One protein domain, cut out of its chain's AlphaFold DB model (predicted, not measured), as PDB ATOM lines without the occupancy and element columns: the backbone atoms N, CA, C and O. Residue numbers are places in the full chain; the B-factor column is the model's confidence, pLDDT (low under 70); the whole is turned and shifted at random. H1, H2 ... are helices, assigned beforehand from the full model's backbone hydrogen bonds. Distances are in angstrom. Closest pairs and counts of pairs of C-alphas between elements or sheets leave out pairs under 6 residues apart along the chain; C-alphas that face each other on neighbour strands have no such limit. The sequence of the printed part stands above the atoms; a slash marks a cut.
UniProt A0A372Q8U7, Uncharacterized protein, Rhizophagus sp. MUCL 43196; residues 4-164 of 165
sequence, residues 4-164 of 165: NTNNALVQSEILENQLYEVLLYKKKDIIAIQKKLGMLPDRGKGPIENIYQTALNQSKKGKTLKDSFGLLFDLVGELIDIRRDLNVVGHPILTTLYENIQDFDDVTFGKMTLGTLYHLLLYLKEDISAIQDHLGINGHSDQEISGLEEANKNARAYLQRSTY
ATOM      1  N   ASN A   4     296.142 235.912 298.470       54.84
ATOM      2  CA  ASN A   4     295.424 236.794 299.402       54.84
ATOM      3  C   ASN A   4     294.631 237.909 298.689       54.84
ATOM      4  O   ASN A   4     293.519 238.240 299.088       54.84
ATOM      5  N   THR A   5     295.176 238.456 297.598       51.28
ATOM      6  CA  THR A   5     294.567 239.573 296.855       51.28
ATOM      7  C   THR A   5     293.285 239.151 296.138       51.28
ATOM      8  O   THR A   5     292.294 239.871 296.172       51.28
ATOM      9  N   ASN A   6     293.274 237.940 295.571       57.41
ATOM     10  CA  ASN A   6     292.115 237.405 294.853       57.41
ATOM     11  C   ASN A   6     290.933 237.128 295.793       57.41
ATOM     12  O   ASN A   6     289.789 237.319 295.407       57.41
ATOM     13  N   ASN A   7     291.200 236.721 297.038       61.72
ATOM     14  CA  ASN A   7     290.146 236.489 298.026       61.72
ATOM     15  C   ASN A   7     289.540 237.817 298.518       61.72
ATOM     16  O   ASN A   7     288.326 237.949 298.605       61.72
ATOM     17  N   ALA A   8     290.369 238.838 298.763       61.66
ATOM     18  CA  ALA A   8     289.885 240.158 299.175       61.66
ATOM     19  C   ALA A   8     289.018 240.846 298.103       61.66
ATOM     20  O   ALA A   8     288.002 241.444 298.447       61.66
ATOM     21  N   LEU A   9     289.394 240.732 296.823       63.28
ATOM     22  CA  LEU A   9     288.625 241.291 295.706       63.28
ATOM     23  C   LEU A   9     287.247 240.625 295.580       63.28
ATOM     24  O   LEU A   9     286.233 241.315 295.554       63.28
ATOM     25  N   VAL A  10     287.211 239.289 295.608       63.47
ATOM     26  CA  VAL A  10     285.963 238.510 295.548       63.47
ATOM     27  C   VAL A  10     285.035 238.844 296.721       63.47
ATOM     28  O   VAL A  10     283.829 238.973 296.536       63.47
ATOM     29  N   GLN A  11     285.578 239.046 297.926       68.06
ATOM     30  CA  GLN A  11     284.774 239.441 299.088       68.06
ATOM     31  C   GLN A  11     284.207 240.865 298.973       68.06
ATOM     32  O   GLN A  11     283.090 241.106 299.427       68.06
ATOM     33  N   SER A  12     284.943 241.798 298.357       69.19
ATOM     34  CA  SER A  12     284.450 243.161 298.098       69.19
ATOM     35  C   SER A  12     283.275 243.153 297.123       69.19
ATOM     36  O   SER A  12     282.250 243.763 297.404       69.19
ATOM     37  N   GLU A  13     283.380 242.407 296.019       71.25
ATOM     38  CA  GLU A  13     282.303 242.291 295.025       71.25
ATOM     39  C   GLU A  13     281.038 241.647 295.612       71.25
ATOM     40  O   GLU A  13     279.919 242.082 295.331       71.25
ATOM     41  N   ILE A  14     281.199 240.623 296.460       73.56
ATOM     42  CA  ILE A  14     280.077 239.998 297.172       73.56
ATOM     43  C   ILE A  14     279.389 241.019 298.086       73.56
ATOM     44  O   ILE A  14     278.163 241.120 298.067       73.56
ATOM     45  N   LEU A  15     280.160 241.794 298.853       74.88
ATOM     46  CA  LEU A  15     279.630 242.817 299.757       74.88
ATOM     47  C   LEU A  15     278.938 243.969 299.015       74.88
ATOM     48  O   LEU A  15     277.880 244.413 299.454       74.88
ATOM     49  N   GLU A  16     279.498 244.445 297.900       77.56
ATOM     50  CA  GLU A  16     278.888 245.498 297.075       77.56
ATOM     51  C   GLU A  16     277.532 245.057 296.514       77.56
ATOM     52  O   GLU A  16     276.541 245.777 296.651       77.56
ATOM     53  N   ASN A  17     277.454 243.838 295.968       78.06
ATOM     54  CA  ASN A  17     276.193 243.277 295.481       78.06
ATOM     55  C   ASN A  17     275.168 243.116 296.608       78.06
ATOM     56  O   ASN A  17     274.007 243.494 296.448       78.06
ATOM     57  N   GLN A  18     275.598 242.601 297.763       77.31
ATOM     58  CA  GLN A  18     274.730 242.468 298.929       77.31
ATOM     59  C   GLN A  18     274.169 243.822 299.367       77.31
ATOM     60  O   GLN A  18     272.975 243.934 299.629       77.31
ATOM     61  N   LEU A  19     275.003 244.864 299.414       79.62
ATOM     62  CA  LEU A  19     274.597 246.198 299.847       79.62
ATOM     63  C   LEU A  19     273.607 246.851 298.874       79.62
ATOM     64  O   LEU A  19     272.636 247.477 299.304       79.62
ATOM     65  N   TYR A  20     273.804 246.635 297.573       84.44
ATOM     66  CA  TYR A  20     272.850 247.038 296.543       84.44
ATOM     67  C   TYR A  20     271.482 246.363 296.731       84.44
ATOM     68  O   TYR A  20     270.445 247.026 296.655       84.44
ATOM     69  N   GLU A  21     271.453 245.059 297.028       82.69
ATOM     70  CA  GLU A  21     270.208 244.342 297.338       82.69
ATOM     71  C   GLU A  21     269.503 244.911 298.579       82.69
ATOM     72  O   GLU A  21     268.277 245.058 298.574       82.69
ATOM     73  N   VAL A  22     270.252 245.306 299.617       83.31
ATOM     74  CA  VAL A  22     269.667 245.951 300.805       83.31
ATOM     75  C   VAL A  22     268.967 247.260 300.447       83.31
ATOM     76  O   VAL A  22     267.846 247.507 300.893       83.31
ATOM     77  N   LEU A  23     269.606 248.099 299.632       87.19
ATOM     78  CA  LEU A  23     269.026 249.367 299.191       87.19
ATOM     79  C   LEU A  23     267.743 249.142 298.380       87.19
ATOM     80  O   LEU A  23     266.749 249.836 298.591       87.19
ATOM     81  N   LEU A  24     267.714 248.124 297.512       85.56
ATOM     82  CA  LEU A  24     266.492 247.736 296.800       85.56
ATOM     83  C   LEU A  24     265.369 247.300 297.747       85.56
ATOM     84  O   LEU A  24     264.196 247.535 297.461       85.56
ATOM     85  N   TYR A  25     265.702 246.672 298.870       83.88
ATOM     86  CA  TYR A  25     264.710 246.334 299.880       83.88
ATOM     87  C   TYR A  25     264.167 247.581 300.581       83.88
ATOM     88  O   TYR A  25     262.955 247.755 300.664       83.88
ATOM     89  N   LYS A  26     265.043 248.512 300.979       86.56
ATOM     90  CA  LYS A  26     264.626 249.798 301.568       86.56
ATOM     91  C   LYS A  26     263.778 250.639 300.620       86.56
ATOM     92  O   LYS A  26     262.865 251.338 301.049       86.56
ATOM     93  N   LYS A  27     263.976 250.490 299.313       87.50
ATOM     94  CA  LYS A  27     263.066 251.064 298.323       87.50
ATOM     95  C   LYS A  27     261.633 250.528 298.431       87.50
ATOM     96  O   LYS A  27     260.698 251.297 298.222       87.50
ATOM     97  N   LYS A  28     261.431 249.247 298.761       84.75
ATOM     98  CA  LYS A  28     260.082 248.685 298.972       84.75
ATOM     99  C   LYS A  28     259.381 249.344 300.156       84.75
ATOM    100  O   LYS A  28     258.213 249.696 300.026       84.75
ATOM    101  N   ASP A  29     260.107 249.579 301.249       87.94
ATOM    102  CA  ASP A  29     259.589 250.311 302.410       87.94
ATOM    103  C   ASP A  29     259.119 251.721 302.018       87.94
ATOM    104  O   ASP A  29     257.998 252.116 302.340       87.94
ATOM    105  N   ILE A  30     259.932 252.453 301.249       88.88
ATOM    106  CA  ILE A  30     259.583 253.793 300.748       88.88
ATOM    107  C   ILE A  30     258.340 253.751 299.846       88.88
ATOM    108  O   ILE A  30     257.451 254.589 299.986       88.88
ATOM    109  N   ILE A  31     258.213 252.748 298.972       85.88
ATOM    110  CA  ILE A  31     257.018 252.570 298.127       85.88
ATOM    111  C   ILE A  31     255.776 252.308 298.980       85.88
ATOM    112  O   ILE A  31     254.705 252.841 298.689       85.88
ATOM    113  N   ALA A  32     255.890 251.479 300.020       86.75
ATOM    114  CA  ALA A  32     254.782 251.203 300.927       86.75
ATOM    115  C   ALA A  32     254.332 252.477 301.661       86.75
ATOM    116  O   ALA A  32     253.130 252.748 301.736       86.75
ATOM    117  N   ILE A  33     255.287 253.294 302.116       88.88
ATOM    118  CA  ILE A  33     255.032 254.614 302.708       88.88
ATOM    119  C   ILE A  33     254.311 255.530 301.708       88.88
ATOM    120  O   ILE A  33     253.240 256.047 302.017       88.88
ATOM    121  N   GLN A  34     254.832 255.680 300.488       87.88
ATOM    122  CA  GLN A  34     254.219 256.509 299.439       87.88
ATOM    123  C   GLN A  34     252.782 256.067 299.131       87.88
ATOM    124  O   GLN A  34     251.871 256.897 299.090       87.88
ATOM    125  N   LYS A  35     252.549 254.751 298.990       85.69
ATOM    126  CA  LYS A  35     251.207 254.176 298.791       85.69
ATOM    127  C   LYS A  35     250.268 254.533 299.948       85.69
ATOM    128  O   LYS A  35     249.125 254.906 299.695       85.69
ATOM    129  N   LYS A  36     250.734 254.454 301.200       88.62
ATOM    130  CA  LYS A  36     249.942 254.821 302.388       88.62
ATOM    131  C   LYS A  36     249.571 256.306 302.400       88.62
ATOM    132  O   LYS A  36     248.459 256.639 302.798       88.62
ATOM    133  N   LEU A  37     250.481 257.165 301.950       87.56
ATOM    134  CA  LEU A  37     250.288 258.614 301.870       87.56
ATOM    135  C   LEU A  37     249.442 259.055 300.665       87.56
ATOM    136  O   LEU A  37     249.124 260.233 300.542       87.56
ATOM    137  N   GLY A  38     249.080 258.138 299.761       86.25
ATOM    138  CA  GLY A  38     248.413 258.490 298.506       86.25
ATOM    139  C   GLY A  38     249.311 259.279 297.546       86.25
ATOM    140  O   GLY A  38     248.807 259.911 296.617       86.25
ATOM    141  N   MET A  39     250.632 259.242 297.752       82.06
ATOM    142  CA  MET A  39     251.602 259.862 296.859       82.06
ATOM    143  C   MET A  39     251.621 259.087 295.545       82.06
ATOM    144  O   MET A  39     251.889 257.882 295.515       82.06
ATOM    145  N   LEU A  40     251.318 259.776 294.445       66.31
ATOM    146  CA  LEU A  40     251.508 259.192 293.128       66.31
ATOM    147  C   LEU A  40     253.013 259.070 292.882       66.31
ATOM    148  O   LEU A  40     253.716 260.076 292.982       66.31
ATOM    149  N   PRO A  41     253.513 257.876 292.538       58.06
ATOM    150  CA  PRO A  41     254.890 257.754 292.109       58.06
ATOM    151  C   PRO A  41     255.121 258.629 290.877       58.06
ATOM    152  O   PRO A  41     254.250 258.718 290.006       58.06
ATOM    153  N   ASP A  42     256.282 259.277 290.822       57.81
ATOM    154  CA  ASP A  42     256.637 260.206 289.754       57.81
ATOM    155  C   ASP A  42     256.405 259.567 288.368       57.81
ATOM    156  O   ASP A  42     257.028 258.565 287.995       57.81
ATOM    157  N   ARG A  43     255.447 260.123 287.608       45.84
ATOM    158  CA  ARG A  43     254.931 259.556 286.344       45.84
ATOM    159  C   ARG A  43     256.010 259.422 285.265       45.84
ATOM    160  O   ARG A  43     255.804 258.675 284.310       45.84
ATOM    161  N   GLY A  44     257.143 260.115 285.408       50.19
ATOM    162  CA  GLY A  44     258.268 260.047 284.474       50.19
ATOM    163  C   GLY A  44     259.039 258.723 284.498       50.19
ATOM    164  O   GLY A  44     259.728 258.413 283.528       50.19
ATOM    165  N   LYS A  45     258.914 257.918 285.565       51.53
ATOM    166  CA  LYS A  45     259.720 256.702 285.754       51.53
ATOM    167  C   LYS A  45     258.975 255.386 285.483       51.53
ATOM    168  O   LYS A  45     259.527 254.350 285.787       51.53
ATOM    169  N   GLY A  46     257.790 255.358 284.859       48.75
ATOM    170  CA  GLY A  46     257.063 254.104 284.553       48.75
ATOM    171  C   GLY A  46     256.498 253.375 285.794       48.75
ATOM    172  O   GLY A  46     256.594 253.895 286.905       48.75
ATOM    173  N   PRO A  47     255.864 252.187 285.656       51.53
ATOM    174  CA  PRO A  47     255.309 251.459 286.800       51.53
ATOM    175  C   PRO A  47     256.424 250.996 287.750       51.53
ATOM    176  O   PRO A  47     257.087 249.987 287.504       51.53
ATOM    177  N   ILE A  48     256.605 251.741 288.844       56.69
ATOM    178  CA  ILE A  48     257.596 251.541 289.915       56.69
ATOM    179  C   ILE A  48     257.764 250.065 290.286       56.69
ATOM    180  O   ILE A  48     258.871 249.535 290.268       56.69
ATOM    181  N   GLU A  49     256.660 249.366 290.537       55.78
ATOM    182  CA  GLU A  49     256.673 247.977 290.998       55.78
ATOM    183  C   GLU A  49     257.349 247.021 289.999       55.78
ATOM    184  O   GLU A  49     258.057 246.100 290.401       55.78
ATOM    185  N   ASN A  50     257.238 247.290 288.693       56.31
ATOM    186  CA  ASN A  50     257.879 246.486 287.653       56.31
ATOM    187  C   ASN A  50     259.386 246.782 287.538       56.31
ATOM    188  O   ASN A  50     260.194 245.875 287.330       56.31
ATOM    189  N   ILE A  51     259.791 248.039 287.728       62.19
ATOM    190  CA  ILE A  51     261.198 248.455 287.622       62.19
ATOM    191  C   ILE A  51     262.024 247.899 288.771       62.19
ATOM    192  O   ILE A  51     263.113 247.380 288.531       62.19
ATOM    193  N   TYR A  52     261.501 247.920 289.996       63.94
ATOM    194  CA  TYR A  52     262.226 247.379 291.145       63.94
ATOM    195  C   TYR A  52     262.262 245.861 291.151       63.94
ATOM    196  O   TYR A  52     263.308 245.300 291.456       63.94
ATOM    197  N   GLN A  53     261.188 245.184 290.739       63.81
ATOM    198  CA  GLN A  53     261.248 243.731 290.587       63.81
ATOM    199  C   GLN A  53     262.202 243.325 289.465       63.81
ATOM    200  O   GLN A  53     262.960 242.373 289.626       63.81
ATOM    201  N   THR A  54     262.270 244.093 288.376       66.38
ATOM    202  CA  THR A  54     263.281 243.881 287.334       66.38
ATOM    203  C   THR A  54     264.696 244.141 287.859       66.38
ATOM    204  O   THR A  54     265.579 243.315 287.643       66.38
ATOM    205  N   ALA A  55     264.923 245.230 288.598       69.00
ATOM    206  CA  ALA A  55     266.222 245.568 289.181       69.00
ATOM    207  C   ALA A  55     266.674 244.562 290.251       69.00
ATOM    208  O   ALA A  55     267.851 244.213 290.290       69.00
ATOM    209  N   LEU A  56     265.752 244.048 291.070       68.69
ATOM    210  CA  LEU A  56     266.007 242.992 292.047       68.69
ATOM    211  C   LEU A  56     266.349 241.676 291.351       68.69
ATOM    212  O   LEU A  56     267.343 241.044 291.695       68.69
ATOM    213  N   ASN A  57     265.608 241.312 290.304       67.44
ATOM    214  CA  ASN A  57     265.904 240.130 289.492       67.44
ATOM    215  C   ASN A  57     267.241 240.254 288.732       67.44
ATOM    216  O   ASN A  57     267.890 239.245 288.457       67.44
ATOM    217  N   GLN A  58     267.669 241.479 288.408       65.75
ATOM    218  CA  GLN A  58     268.930 241.783 287.720       65.75
ATOM    219  C   GLN A  58     270.093 242.158 288.653       65.75
ATOM    220  O   GLN A  58     271.207 242.327 288.159       65.75
ATOM    221  N   SER A  59     269.876 242.258 289.969       66.50
ATOM    222  CA  SER A  59     270.908 242.590 290.972       66.50
ATOM    223  C   SER A  59     272.088 241.611 290.962       66.50
ATOM    224  O   SER A  59     273.207 241.984 291.286       66.50
ATOM    225  N   LYS A  60     271.866 240.390 290.455       62.69
ATOM    226  CA  LYS A  60     272.892 239.363 290.215       62.69
ATOM    227  C   LYS A  60     273.936 239.737 289.152       62.69
ATOM    228  O   LYS A  60     274.910 239.008 288.984       62.69
ATOM    229  N   LYS A  61     273.734 240.816 288.388       64.00
ATOM    230  CA  LYS A  61     274.764 241.379 287.501       64.00
ATOM    231  C   LYS A  61     275.631 242.324 288.323       64.00
ATOM    232  O   LYS A  61     275.086 243.306 288.806       64.00
ATOM    233  N   GLY A  62     276.934 242.033 288.418       68.69
ATOM    234  CA  GLY A  62     277.919 242.759 289.233       68.69
ATOM    235  C   GLY A  62     277.652 244.259 289.312       68.69
ATOM    236  O   GLY A  62     277.904 244.992 288.355       68.69
ATOM    237  N   LYS A  63     277.079 244.674 290.442       82.31
ATOM    238  CA  LYS A  63     276.784 246.061 290.762       82.31
ATOM    239  C   LYS A  63     278.010 246.688 291.371       82.31
ATOM    240  O   LYS A  63     278.696 246.079 292.183       82.31
ATOM    241  N   THR A  64     278.265 247.913 290.952       83.56
ATOM    242  CA  THR A  64     279.383 248.684 291.468       83.56
ATOM    243  C   THR A  64     278.955 249.446 292.714       83.56
ATOM    244  O   THR A  64     277.779 249.779 292.911       83.56
ATOM    245  N   LEU A  65     279.932 249.827 293.529       83.00
ATOM    246  CA  LEU A  65     279.729 250.791 294.603       83.00
ATOM    247  C   LEU A  65     279.050 252.085 294.105       83.00
ATOM    248  O   LEU A  65     278.183 252.626 294.791       83.00
ATOM    249  N   LYS A  66     279.367 252.537 292.881       84.50
ATOM    250  CA  LYS A  66     278.739 253.713 292.252       84.50
ATOM    251  C   LYS A  66     277.249 253.540 292.005       84.50
ATOM    252  O   LYS A  66     276.487 254.456 292.308       84.50
ATOM    253  N   ASP A  67     276.829 252.364 291.554       86.12
ATOM    254  CA  ASP A  67     275.405 252.052 291.406       86.12
ATOM    255  C   ASP A  67     274.683 252.092 292.759       86.12
ATOM    256  O   ASP A  67     273.561 252.588 292.857       86.12
ATOM    257  N   SER A  68     275.337 251.600 293.814       87.88
ATOM    258  CA  SER A  68     274.767 251.574 295.164       87.88
ATOM    259  C   SER A  68     274.609 252.975 295.756       87.88
ATOM    260  O   SER A  68     273.558 253.293 296.306       87.88
ATOM    261  N   PHE A  69     275.604 253.849 295.602       87.56
ATOM    262  CA  PHE A  69     275.477 255.250 296.012       87.56
ATOM    263  C   PHE A  69     274.419 256.000 295.203       87.56
ATOM    264  O   PHE A  69     273.631 256.736 295.790       87.56
ATOM    265  N   GLY A  70     274.351 255.780 293.886       87.62
ATOM    266  CA  GLY A  70     273.296 256.358 293.052       87.62
ATOM    267  C   GLY A  70     271.903 255.978 293.558       87.62
ATOM    268  O   GLY A  70     271.061 256.849 293.767       87.62
ATOM    269  N   LEU A  71     271.694 254.690 293.854       88.62
ATOM    270  CA  LEU A  71     270.439 254.220 294.431       88.62
ATOM    271  C   LEU A  71     270.182 254.833 295.812       88.62
ATOM    272  O   LEU A  71     269.079 255.307 296.048       88.62
ATOM    273  N   LEU A  72     271.172 254.872 296.711       90.44
ATOM    274  CA  LEU A  72     271.026 255.517 298.023       90.44
ATOM    275  C   LEU A  72     270.529 256.963 297.884       90.44
ATOM    276  O   LEU A  72     269.596 257.345 298.584       90.44
ATOM    277  N   PHE A  73     271.127 257.755 296.993       88.75
ATOM    278  CA  PHE A  73     270.741 259.151 296.808       88.75
ATOM    279  C   PHE A  73     269.323 259.308 296.275       88.75
ATOM    280  O   PHE A  73     268.583 260.143 296.793       88.75
ATOM    281  N   ASP A  74     268.910 258.468 295.325       89.44
ATOM    282  CA  ASP A  74     267.517 258.424 294.873       89.44
ATOM    283  C   ASP A  74     266.558 258.172 296.054       89.44
ATOM    284  O   ASP A  74     265.561 258.878 296.204       89.44
ATOM    285  N   LEU A  75     266.880 257.220 296.944       90.56
ATOM    286  CA  LEU A  75     266.061 256.927 298.130       90.56
ATOM    287  C   LEU A  75     266.022 258.088 299.128       90.56
ATOM    288  O   LEU A  75     264.964 258.381 299.683       90.56
ATOM    289  N   VAL A  76     267.159 258.750 299.364       91.25
ATOM    290  CA  VAL A  76     267.233 259.911 300.263       91.25
ATOM    291  C   VAL A  76     266.398 261.071 299.722       91.25
ATOM    292  O   VAL A  76     265.676 261.695 300.497       91.25
ATOM    293  N   GLY A  77     266.436 261.324 298.411       89.75
ATOM    294  CA  GLY A  77     265.597 262.339 297.770       89.75
ATOM    295  C   GLY A  77     264.109 262.084 298.002       89.75
ATOM    296  O   GLY A  77     263.388 262.959 298.477       89.75
ATOM    297  N   GLU A  78     263.661 260.849 297.780       90.62
ATOM    298  CA  GLU A  78     262.266 260.471 298.028       90.62
ATOM    299  C   GLU A  78     261.865 260.587 299.504       90.62
ATOM    300  O   GLU A  78     260.749 261.002 299.819       90.62
ATOM    301  N   LEU A  79     262.771 260.253 300.427       90.31
ATOM    302  CA  LEU A  79     262.537 260.439 301.859       90.31
ATOM    303  C   LEU A  79     262.476 261.908 302.260       90.31
ATOM    304  O   LEU A  79     261.734 262.240 303.178       90.31
ATOM    305  N   ILE A  80     263.241 262.799 301.626       89.75
ATOM    306  CA  ILE A  80     263.134 264.244 301.870       89.75
ATOM    307  C   ILE A  80     261.720 264.724 301.539       89.75
ATOM    308  O   ILE A  80     261.115 265.406 302.365       89.75
ATOM    309  N   ASP A  81     261.175 264.321 300.392       89.00
ATOM    310  CA  ASP A  81     259.812 264.689 300.002       89.00
ATOM    311  C   ASP A  81     258.769 264.135 300.982       89.00
ATOM    312  O   ASP A  81     257.917 264.884 301.460       89.00
ATOM    313  N   ILE A  82     258.882 262.858 301.369       89.81
ATOM    314  CA  ILE A  82     257.998 262.245 302.374       89.81
ATOM    315  C   ILE A  82     258.070 262.982 303.717       89.81
ATOM    316  O   ILE A  82     257.042 263.307 304.309       89.81
ATOM    317  N   ARG A  83     259.286 263.233 304.221       89.88
ATOM    318  CA  ARG A  83     259.516 263.894 305.514       89.88
ATOM    319  C   ARG A  83     258.967 265.314 305.520       89.88
ATOM    320  O   ARG A  83     258.389 265.721 306.524       89.88
ATOM    321  N   ARG A  84     259.108 266.044 304.407       87.81
ATOM    322  CA  ARG A  84     258.543 267.388 304.239       87.81
ATOM    323  C   ARG A  84     257.022 267.366 304.361       87.81
ATOM    324  O   ARG A  84     256.476 268.174 305.106       87.81
ATOM    325  N   ASP A  85     256.360 266.427 303.691       87.94
ATOM    326  CA  ASP A  85     254.897 266.323 303.714       87.94
ATOM    327  C   ASP A  85     254.368 265.858 305.080       87.94
ATOM    328  O   ASP A  85     253.302 266.293 305.514       87.94
ATOM    329  N   LEU A  86     255.129 265.018 305.789       88.75
ATOM    330  CA  LEU A  86     254.782 264.547 307.133       88.75
ATOM    331  C   LEU A  86     255.226 265.475 308.270       88.75
ATOM    332  O   LEU A  86     254.852 265.245 309.419       88.75
ATOM    333  N   ASN A  87     256.031 266.500 307.979       88.31
ATOM    334  CA  ASN A  87     256.710 267.324 308.982       88.31
ATOM    335  C   ASN A  87     257.490 266.480 310.019       88.31
ATOM    336  O   ASN A  87     257.482 266.759 311.221       88.31
ATOM    337  N   VAL A  88     258.154 265.420 309.548       86.50
ATOM    338  CA  VAL A  88     259.002 264.540 310.365       86.50
ATOM    339  C   VAL A  88     260.453 264.970 310.204       86.50
ATOM    340  O   VAL A  88     260.960 265.097 309.090       86.50
ATOM    341  N   VAL A  89     261.143 265.175 311.324       85.38
ATOM    342  CA  VAL A  89     262.585 265.434 311.313       85.38
ATOM    343  C   VAL A  89     263.300 264.123 311.020       85.38
ATOM    344  O   VAL A  89     263.074 263.138 311.716       85.38
ATOM    345  N   GLY A  90     264.174 264.118 310.019       81.88
ATOM    346  CA  GLY A  90     265.088 263.001 309.806       81.88
ATOM    347  C   GLY A  90     266.544 263.402 309.996       81.88
ATOM    348  O   GLY A  90     266.855 264.527 310.400       81.88
ATOM    349  N   HIS A  91     267.451 262.475 309.711       86.62
ATOM    350  CA  HIS A  91     268.865 262.683 309.993       86.62
ATOM    351  C   HIS A  91     269.462 263.828 309.155       86.62
ATOM    352  O   HIS A  91     269.434 263.765 307.919       86.62
ATOM    353  N   PRO A  92     270.090 264.840 309.793       86.25
ATOM    354  CA  PRO A  92     270.693 265.966 309.080       86.25
ATOM    355  C   PRO A  92     271.834 265.516 308.162       86.25
ATOM    356  O   PRO A  92     272.038 266.109 307.113       86.25
ATOM    357  N   ILE A  93     272.519 264.419 308.505       88.25
ATOM    358  CA  ILE A  93     273.612 263.851 307.703       88.25
ATOM    359  C   ILE A  93     273.136 263.479 306.294       88.25
ATOM    360  O   ILE A  93     273.809 263.820 305.325       88.25
ATOM    361  N   LEU A  94     271.983 262.812 306.164       88.69
ATOM    362  CA  LEU A  94     271.450 262.417 304.857       88.69
ATOM    363  C   LEU A  94     270.977 263.627 304.054       88.69
ATOM    364  O   LEU A  94     271.269 263.717 302.865       88.69
ATOM    365  N   THR A  95     270.290 264.565 304.709       88.19
ATOM    366  CA  THR A  95     269.795 265.789 304.068       88.19
ATOM    367  C   THR A  95     270.950 266.636 303.541       88.19
ATOM    368  O   THR A  95     270.979 266.948 302.356       88.19
ATOM    369  N   THR A  96     271.951 266.923 304.378       88.06
ATOM    370  CA  THR A  96     273.133 267.684 303.963       88.06
ATOM    371  C   THR A  96     273.886 266.964 302.848       88.06
ATOM    372  O   THR A  96     274.272 267.597 301.871       88.06
ATOM    373  N   LEU A  97     274.076 265.645 302.941       87.12
ATOM    374  CA  LEU A  97     274.765 264.900 301.887       87.12
ATOM    375  C   LEU A  97     274.021 264.985 300.544       87.12
ATOM    376  O   LEU A  97     274.657 265.164 299.509       87.12
ATOM    377  N   TYR A  98     272.691 264.884 300.563       88.00
ATOM    378  CA  TYR A  98     271.864 264.993 299.364       88.00
ATOM    379  C   TYR A  98     271.892 266.403 298.760       88.00
ATOM    380  O   TYR A  98     272.032 266.545 297.550       88.00
ATOM    381  N   GLU A  99     271.821 267.449 299.585       87.69
ATOM    382  CA  GLU A  99     271.881 268.845 299.125       87.69
ATOM    383  C   GLU A  99     273.215 269.191 298.450       87.69
ATOM    384  O   GLU A  99     273.240 269.966 297.498       87.69
ATOM    385  N   ASN A 100     274.313 268.578 298.897       85.75
ATOM    386  CA  ASN A 100     275.649 268.819 298.350       85.75
ATOM    387  C   ASN A 100     276.019 267.842 297.216       85.75
ATOM    388  O   ASN A 100     277.151 267.857 296.744       85.75
ATOM    389  N   ILE A 101     275.094 266.990 296.745       83.69
ATOM    390  CA  ILE A 101     275.406 265.969 295.730       83.69
ATOM    391  C   ILE A 101     275.909 266.571 294.409       83.69
ATOM    392  O   ILE A 101     276.705 265.947 293.714       83.69
ATOM    393  N   GLN A 102     275.465 267.781 294.051       78.44
ATOM    394  CA  GLN A 102     275.894 268.459 292.822       78.44
ATOM    395  C   GLN A 102     277.359 268.900 292.872       78.44
ATOM    396  O   GLN A 102     277.994 269.008 291.826       78.44
ATOM    397  N   ASP A 103     277.904 269.090 294.074       81.00
ATOM    398  CA  ASP A 103     279.308 269.446 294.279       81.00
ATOM    399  C   ASP A 103     280.224 268.214 294.233       81.00
ATOM    400  O   ASP A 103     281.449 268.335 294.320       81.00
ATOM    401  N   PHE A 104     279.653 267.008 294.112       79.19
ATOM    402  CA  PHE A 104     280.422 265.772 294.102       79.19
ATOM    403  C   PHE A 104     280.911 265.514 292.682       79.19
ATOM    404  O   PHE A 104     280.178 265.045 291.813       79.19
ATOM    405  N   ASP A 105     282.188 265.798 292.457       79.81
ATOM    406  CA  ASP A 105     282.892 265.356 291.263       79.81
ATOM    407  C   ASP A 105     283.243 263.856 291.336       79.81
ATOM    408  O   ASP A 105     283.152 263.207 292.384       79.81
ATOM    409  N   ASP A 106     283.690 263.285 290.212       74.81
ATOM    410  CA  ASP A 106     284.127 261.882 290.156       74.81
ATOM    411  C   ASP A 106     285.262 261.585 291.160       74.81
ATOM    412  O   ASP A 106     285.409 260.447 291.608       74.81
ATOM    413  N   VAL A 107     286.046 262.595 291.563       75.25
ATOM    414  CA  VAL A 107     287.110 262.463 292.573       75.25
ATOM    415  C   VAL A 107     286.525 262.291 293.976       75.25
ATOM    416  O   VAL A 107     286.971 261.427 294.729       75.25
ATOM    417  N   THR A 108     285.528 263.091 294.341       75.94
ATOM    418  CA  THR A 108     284.819 263.020 295.626       75.94
ATOM    419  C   THR A 108     284.030 261.727 295.723       75.94
ATOM    420  O   THR A 108     284.096 261.028 296.735       75.94
ATOM    421  N   PHE A 109     283.376 261.347 294.629       70.62
ATOM    422  CA  PHE A 109     282.704 260.065 294.517       70.62
ATOM    423  C   PHE A 109     283.700 258.894 294.603       70.62
ATOM    424  O   PHE A 109     283.444 257.906 295.285       70.62
ATOM    425  N   GLY A 110     284.890 259.028 294.009       70.62
ATOM    426  CA  GLY A 110     285.977 258.046 294.109       70.62
ATOM    427  C   GLY A 110     286.567 257.881 295.515       70.62
ATOM    428  O   GLY A 110     287.200 256.865 295.794       70.62
ATOM    429  N   LYS A 111     286.346 258.843 296.421       77.44
ATOM    430  CA  LYS A 111     286.711 258.731 297.846       77.44
ATOM    431  C   LYS A 111     285.649 258.017 298.678       77.44
ATOM    432  O   LYS A 111     285.914 257.688 299.835       77.44
ATOM    433  N   MET A 112     284.453 257.798 298.134       81.44
ATOM    434  CA  MET A 112     283.413 257.074 298.845       81.44
ATOM    435  C   MET A 112     283.803 255.613 299.023       81.44
ATOM    436  O   MET A 112     284.253 254.943 298.097       81.44
ATOM    437  N   THR A 113     283.596 255.107 300.234       83.69
ATOM    438  CA  THR A 113     283.950 253.733 300.589       83.69
ATOM    439  C   THR A 113     282.704 252.920 300.903       83.69
ATOM    440  O   THR A 113     281.651 253.466 301.245       83.69
ATOM    441  N   LEU A 114     282.846 251.596 300.877       79.00
ATOM    442  CA  LEU A 114     281.825 250.676 301.373       79.00
ATOM    443  C   LEU A 114     281.422 250.999 302.826       79.00
ATOM    444  O   LEU A 114     280.248 250.922 303.181       79.00
ATOM    445  N   GLY A 115     282.384 251.420 303.656       79.19
ATOM    446  CA  GLY A 115     282.128 251.846 305.033       79.19
ATOM    447  C   GLY A 115     281.247 253.090 305.119       79.19
ATOM    448  O   GLY A 115     280.294 253.119 305.896       79.19
ATOM    449  N   THR A 116     281.512 254.089 304.274       85.12
ATOM    450  CA  THR A 116     280.663 255.280 304.145       85.12
ATOM    451  C   THR A 116     279.237 254.885 303.763       85.12
ATOM    452  O   THR A 116     278.292 255.306 304.426       85.12
ATOM    453  N   LEU A 117     279.074 254.028 302.749       85.75
ATOM    454  CA  LEU A 117     277.759 253.570 302.295       85.75
ATOM    455  C   LEU A 117     276.993 252.837 303.404       85.75
ATOM    456  O   LEU A 117     275.804 253.073 303.597       85.75
ATOM    457  N   TYR A 118     277.683 251.991 304.168       82.50
ATOM    458  CA  TYR A 118     277.094 251.266 305.288       82.50
ATOM    459  C   TYR A 118     276.572 252.203 306.388       82.50
ATOM    460  O   TYR A 118     275.447 252.038 306.856       82.50
ATOM    461  N   HIS A 119     277.349 253.216 306.781       85.19
ATOM    462  CA  HIS A 119     276.890 254.198 307.768       85.19
ATOM    463  C   HIS A 119     275.680 254.995 307.273       85.19
ATOM    464  O   HIS A 119     274.739 255.212 308.032       85.19
ATOM    465  N   LEU A 120     275.666 255.386 305.997       90.00
ATOM    466  CA  LEU A 120     274.526 256.094 305.411       90.00
ATOM    467  C   LEU A 120     273.276 255.214 305.331       90.00
ATOM    468  O   LEU A 120     272.175 255.688 305.598       90.00
ATOM    469  N   LEU A 121     273.440 253.924 305.037       88.06
ATOM    470  CA  LEU A 121     272.347 252.960 305.063       88.06
ATOM    471  C   LEU A 121     271.735 252.809 306.468       88.06
ATOM    472  O   LEU A 121     270.526 252.616 306.579       88.06
ATOM    473  N   LEU A 122     272.536 252.901 307.537       86.38
ATOM    474  CA  LEU A 122     272.012 252.883 308.908       86.38
ATOM    475  C   LEU A 122     271.113 254.093 309.179       86.38
ATOM    476  O   LEU A 122     269.984 253.902 309.623       86.38
ATOM    477  N   TYR A 123     271.553 255.304 308.821       90.38
ATOM    478  CA  TYR A 123     270.704 256.496 308.933       90.38
ATOM    479  C   TYR A 123     269.441 256.384 308.072       90.38
ATOM    480  O   TYR A 123     268.363 256.779 308.503       90.38
ATOM    481  N   LEU A 124     269.548 255.800 306.872       91.19
ATOM    482  CA  LEU A 124     268.398 255.589 305.988       91.19
ATOM    483  C   LEU A 124     267.365 254.671 306.649       91.19
ATOM    484  O   LEU A 124     266.166 254.927 306.597       91.19
ATOM    485  N   LYS A 125     267.840 253.590 307.274       90.25
ATOM    486  CA  LYS A 125     266.994 252.642 307.998       90.25
ATOM    487  C   LYS A 125     266.270 253.318 309.163       90.25
ATOM    488  O   LYS A 125     265.085 253.055 309.351       90.25
ATOM    489  N   GLU A 126     266.968 254.149 309.930       89.31
ATOM    490  CA  GLU A 126     266.397 254.885 311.063       89.31
ATOM    491  C   GLU A 126     265.315 255.876 310.604       89.31
ATOM    492  O   GLU A 126     264.208 255.848 311.139       89.31
ATOM    493  N   ASP A 127     265.574 256.653 309.545       91.44
ATOM    494  CA  ASP A 127     264.588 257.576 308.964       91.44
ATOM    495  C   ASP A 127     263.334 256.846 308.453       91.44
ATOM    496  O   ASP A 127     262.208 257.272 308.719       91.44
ATOM    497  N   ILE A 128     263.508 255.723 307.744       91.31
ATOM    498  CA  ILE A 128     262.387 254.892 307.274       91.31
ATOM    499  C   ILE A 128     261.571 254.373 308.462       91.31
ATOM    500  O   ILE A 128     260.344 254.449 308.428       91.31
ATOM    501  N   SER A 129     262.237 253.885 309.513       89.50
ATOM    502  CA  SER A 129     261.573 253.375 310.717       89.50
ATOM    503  C   SER A 129     260.757 254.464 311.409       89.50
ATOM    504  O   SER A 129     259.601 254.235 311.745       89.50
ATOM    505  N   ALA A 130     261.317 255.666 311.566       90.62
ATOM    506  CA  ALA A 130     260.620 256.783 312.196       90.62
ATOM    507  C   ALA A 130     259.344 257.173 311.428       90.62
ATOM    508  O   ALA A 130     258.308 257.452 312.031       90.62
ATOM    509  N   ILE A 131     259.394 257.151 310.093       91.75
ATOM    510  CA  ILE A 131     258.223 257.415 309.245       91.75
ATOM    511  C   ILE A 131     257.195 256.284 309.350       91.75
ATOM    512  O   ILE A 131     255.995 256.545 309.427       91.75
ATOM    513  N   GLN A 132     257.648 255.031 309.349       91.38
ATOM    514  CA  GLN A 132     256.782 253.865 309.507       91.38
ATOM    515  C   GLN A 132     256.039 253.898 310.845       91.38
ATOM    516  O   GLN A 132     254.816 253.748 310.852       91.38
ATOM    517  N   ASP A 133     256.742 254.200 311.938       89.12
ATOM    518  CA  ASP A 133     256.162 254.370 313.271       89.12
ATOM    519  C   ASP A 133     255.146 255.518 313.293       89.12
ATOM    520  O   ASP A 133     254.033 255.356 313.798       89.12
ATOM    521  N   HIS A 134     255.485 256.656 312.676       90.50
ATOM    522  CA  HIS A 134     254.580 257.800 312.554       90.50
ATOM    523  C   HIS A 134     253.285 257.449 311.801       90.50
ATOM    524  O   HIS A 134     252.210 257.946 312.134       90.50
ATOM    525  N   LEU A 135     253.372 256.572 310.798       89.94
ATOM    526  CA  LEU A 135     252.245 256.154 309.964       89.94
ATOM    527  C   LEU A 135     251.526 254.887 310.450       89.94
ATOM    528  O   LEU A 135     250.530 254.485 309.836       89.94
ATOM    529  N   GLY A 136     252.019 254.245 311.512       87.94
ATOM    530  CA  GLY A 136     251.527 252.947 311.973       87.94
ATOM    531  C   GLY A 136     251.649 251.850 310.907       87.94
ATOM    532  O   GLY A 136     250.745 251.026 310.760       87.94
ATOM    533  N   ILE A 137     252.719 251.880 310.106       84.44
ATOM    534  CA  ILE A 137     253.036 250.860 309.100       84.44
ATOM    535  C   ILE A 137     254.060 249.905 309.705       84.44
ATOM    536  O   ILE A 137     255.088 250.339 310.208       84.44
ATOM    537  N   ASN A 138     253.831 248.600 309.585       77.19
ATOM    538  CA  ASN A 138     254.891 247.638 309.860       77.19
ATOM    539  C   ASN A 138     255.858 247.626 308.677       77.19
ATOM    540  O   ASN A 138     255.440 247.361 307.547       77.19
ATOM    541  N   GLY A 139     257.133 247.905 308.939       66.44
ATOM    542  CA  GLY A 139     258.169 247.782 307.924       66.44
ATOM    543  C   GLY A 139     258.309 246.359 307.408       66.44
ATOM    544  O   GLY A 139     257.976 245.385 308.094       66.44
ATOM    545  N   HIS A 140     258.807 246.235 306.183       64.94
ATOM    546  CA  HIS A 140     259.166 244.934 305.656       64.94
ATOM    547  C   HIS A 140     260.341 244.397 306.494       64.94
ATOM    548  O   HIS A 140     261.326 245.099 306.739       64.94
ATOM    549  N   SER A 141     260.201 243.188 307.055       54.28
ATOM    550  CA  SER A 141     261.191 242.682 308.008       54.28
ATOM    551  C   SER A 141     262.508 242.405 307.291       54.28
ATOM    552  O   SER A 141     262.528 241.645 306.325       54.28
ATOM    553  N   ASP A 142     263.623 242.886 307.842       54.53
ATOM    554  CA  ASP A 142     264.980 242.592 307.350       54.53
ATOM    555  C   ASP A 142     265.265 241.066 307.189       54.53
ATOM    556  O   ASP A 142     266.253 240.659 306.582       54.53
ATOM    557  N   GLN A 143     264.386 240.212 307.721       47.62
ATOM    558  CA  GLN A 143     264.373 238.754 307.644       47.62
ATOM    559  C   GLN A 143     264.038 238.171 306.252       47.62
ATOM    560  O   GLN A 143     264.370 237.013 306.003       47.62
ATOM    561  N   GLU A 144     263.412 238.922 305.330       52.19
ATOM    562  CA  GLU A 144     263.046 238.402 303.990       52.19
ATOM    563  C   GLU A 144     264.251 238.202 303.053       52.19
ATOM    564  O   GLU A 144     264.140 237.533 302.024       52.19
ATOM    565  N   ILE A 145     265.425 238.717 303.424       53.38
ATOM    566  CA  ILE A 145     266.695 238.412 302.765       53.38
ATOM    567  C   ILE A 145     267.555 237.696 303.809       53.38
ATOM    568  O   ILE A 145     268.136 238.342 304.678       53.38
ATOM    569  N   SER A 146     267.698 236.367 303.734       49.03
ATOM    570  CA  SER A 146     268.603 235.644 304.653       49.03
ATOM    571  C   SER A 146     270.059 236.130 304.547       49.03
ATOM    572  O   SER A 146     270.845 235.973 305.477       49.03
ATOM    573  N   GLY A 147     270.403 236.782 303.432       53.53
ATOM    574  CA  GLY A 147     271.667 237.470 303.214       53.53
ATOM    575  C   GLY A 147     271.780 238.858 303.849       53.53
ATOM    576  O   GLY A 147     272.892 239.354 303.902       53.53
ATOM    577  N   LEU A 148     270.714 239.500 304.344       57.81
ATOM    578  CA  LEU A 148     270.788 240.866 304.884       57.81
ATOM    579  C   LEU A 148     271.431 240.892 306.269       57.81
ATOM    580  O   LEU A 148     272.305 241.716 306.526       57.81
ATOM    581  N   GLU A 149     271.053 239.969 307.152       61.31
ATOM    582  CA  GLU A 149     271.720 239.833 308.448       61.31
ATOM    583  C   GLU A 149     273.190 239.425 308.266       61.31
ATOM    584  O   GLU A 149     274.071 239.945 308.950       61.31
ATOM    585  N   GLU A 150     273.464 238.560 307.287       63.41
ATOM    586  CA  GLU A 150     274.810 238.100 306.948       63.41
ATOM    587  C   GLU A 150     275.658 239.200 306.291       63.41
ATOM    588  O   GLU A 150     276.801 239.414 306.680       63.41
ATOM    589  N   ALA A 151     275.097 239.975 305.364       60.72
ATOM    590  CA  ALA A 151     275.733 241.139 304.750       60.72
ATOM    591  C   ALA A 151     276.024 242.216 305.791       60.72
ATOM    592  O   ALA A 151     277.096 242.811 305.797       60.72
ATOM    593  N   ASN A 152     275.097 242.430 306.722       61.75
ATOM    594  CA  ASN A 152     275.263 243.364 307.823       61.75
ATOM    595  C   ASN A 152     276.372 242.899 308.788       61.75
ATOM    596  O   ASN A 152     277.221 243.696 309.190       61.75
ATOM    597  N   LYS A 153     276.428 241.598 309.115       68.75
ATOM    598  CA  LYS A 153     277.525 240.984 309.886       68.75
ATOM    599  C   LYS A 153     278.865 241.102 309.158       68.75
ATOM    600  O   LYS A 153     279.843 241.533 309.767       68.75
ATOM    601  N   ASN A 154     278.907 240.793 307.865       66.44
ATOM    602  CA  ASN A 154     280.122 240.841 307.055       66.44
ATOM    603  C   ASN A 154     280.619 242.276 306.844       66.44
ATOM    604  O   ASN A 154     281.817 242.523 306.964       66.44
ATOM    605  N   ALA A 155     279.721 243.238 306.630       62.62
ATOM    606  CA  ALA A 155     280.059 244.657 306.549       62.62
ATOM    607  C   ALA A 155     280.633 245.174 307.879       62.62
ATOM    608  O   ALA A 155     281.674 245.833 307.889       62.62
ATOM    609  N   ARG A 156     280.028 244.810 309.020       67.12
ATOM    610  CA  ARG A 156     280.567 245.131 310.356       67.12
ATOM    611  C   ARG A 156     281.947 244.517 310.579       67.12
ATOM    612  O   ARG A 156     282.848 245.203 311.057       67.12
ATOM    613  N   ALA A 157     282.128 243.250 310.206       67.88
ATOM    614  CA  ALA A 157     283.412 242.563 310.305       67.88
ATOM    615  C   ALA A 157     284.484 243.205 309.404       67.88
ATOM    616  O   ALA A 157     285.643 243.325 309.811       67.88
ATOM    617  N   TYR A 158     284.108 243.657 308.203       65.56
ATOM    618  CA  TYR A 158     284.993 244.386 307.297       65.56
ATOM    619  C   TYR A 158     285.440 245.721 307.905       65.56
ATOM    620  O   TYR A 158     286.639 245.985 307.967       65.56
ATOM    621  N   LEU A 159     284.504 246.517 308.434       63.84
ATOM    622  CA  LEU A 159     284.799 247.803 309.080       63.84
ATOM    623  C   LEU A 159     285.708 247.651 310.303       63.84
ATOM    624  O   LEU A 159     286.654 248.419 310.492       63.84
ATOM    625  N   GLN A 160     285.476 246.618 311.114       65.44
ATOM    626  CA  GLN A 160     286.365 246.292 312.227       65.44
ATOM    627  C   GLN A 160     287.777 245.951 311.742       65.44
ATOM    628  O   GLN A 160     288.743 246.394 312.348       65.44
ATOM    629  N   ARG A 161     287.932 245.228 310.627       61.97
ATOM    630  CA  ARG A 161     289.260 244.913 310.072       61.97
ATOM    631  C   ARG A 161     289.952 246.100 309.403       61.97
ATOM    632  O   ARG A 161     291.178 246.152 309.434       61.97
ATOM    633  N   SER A 162     289.212 247.030 308.803       52.97
ATOM    634  CA  SER A 162     289.790 248.205 308.136       52.97
ATOM    635  C   SER A 162     290.223 249.311 309.102       52.97
ATOM    636  O   SER A 162     290.988 250.178 308.704       52.97
ATOM    637  N   THR A 163     289.761 249.281 310.358       50.09
ATOM    638  CA  THR A 163     290.078 250.297 311.384       50.09
ATOM    639  C   THR A 163     291.400 250.019 312.129       50.09
ATOM    640  O   THR A 163     291.954 250.917 312.749       50.09
ATOM    641  N   TYR A 164     291.942 248.796 312.045       43.00
ATOM    642  CA  TYR A 164     293.194 248.376 312.711       43.00
ATOM    643  C   TYR A 164     294.369 248.142 311.738       43.00
ATOM    644  O   TYR A 164     295.266 247.351 312.040       43.00
TER     645      TYR A 164
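AT A GLANCE: This is residues 4 to 164 of the 165 residues of an uncharacterized protein of Rhizophagus sp. MUCL 43196 (UniProt A0A372Q8U7). A long helix, H1, runs the length of the domain and lies side by side with H3 and H6 in a three-helix bundle, their centres at the corners of a triangle and their directions the same way. H2 folds back along H1, H7 crosses H1 at a steep tilt, H4 packs across H3, and residues 4 to 10 of H1 stick out at one end. The printed part has 161 residues with seven named helices, H1 to H7 in order, and no named strand; the class is all helix. It is compact, with a radius of gyration of the C-alphas of 16.0 A, and elongated, spanning 52 by 33 by 29 A.

HOW THE PARTS SIT: H1, residues 4 to 37, touches H3, residues 65 to 86, at a shallow tilt of 22 degrees, the same way; the closest C-alphas, of Tyr 20 and Ser 68, are 5.1 A apart. H1 touches H6, residues 114 to 135, at a shallow tilt of 19 degrees, the same way, closest at the C-alphas of Ile 33 and Gln 132, 7.1 A. H3 and H6 touch at 25 degrees, closest at the C-alphas of Phe 69 and Leu 117, 6.9 A. With residues 21 to 24 alone, H1 touches H2, residues 48 to 58, in a helical hairpin; the closest C-alphas, of Leu 24 and Leu 56, are 6.7 A apart. With residues 15 to 22 alone, H1 touches H7, residues 146 to 162, at a steep tilt of 53 degrees, opposite ways, closest at the C-alphas of Gln 18 and Ala 151, 6.1 A. H6 and H7, a helical hairpin, only just touch, with 3 pairs of C-alphas within 8 A; the closest, of Gly 115 and Leu 159, are 6.3 A apart. H3 touches H4, residues 92 to 99, with residues 73 to 80 alone, closest at the C-alphas of Phe 73 and Tyr 98, 6.5 A; at 71 degrees they are only just about perpendicular. H5, residues 106 to 110, is close to H3 but not clearly touching: the C-alphas of Lys 66 and Phe 109 are 7.8 A apart. Every O i to N i+4 pair is within hydrogen-bond range in H2, H3, H4, H5 and H6; H1 has 29 of 30 and H7 12 of 13.

IN THESE COORDINATES: H1 begins at C-alpha 4, (295.424, 236.794, 299.402), and is 50.2 A long. H2 is 15.1 A, H3 31.1 A, H4 10.4 A and H5 5.8 A long. H6 is 31.3 A long and begins at (281.825, 250.676, 301.373). H7, 24.9 A long, ends at C-alpha 162, (289.790, 248.205, 308.136).

THE WHOLE: The two C-alphas farthest apart, of Asn 4 and Gly 38, are 51.8 A apart. The printed part has no cut and no long link. Mean pLDDT of the printed part is 76.2; residues 4 to 12, 40 to 62 and 139 to 164 are under 70.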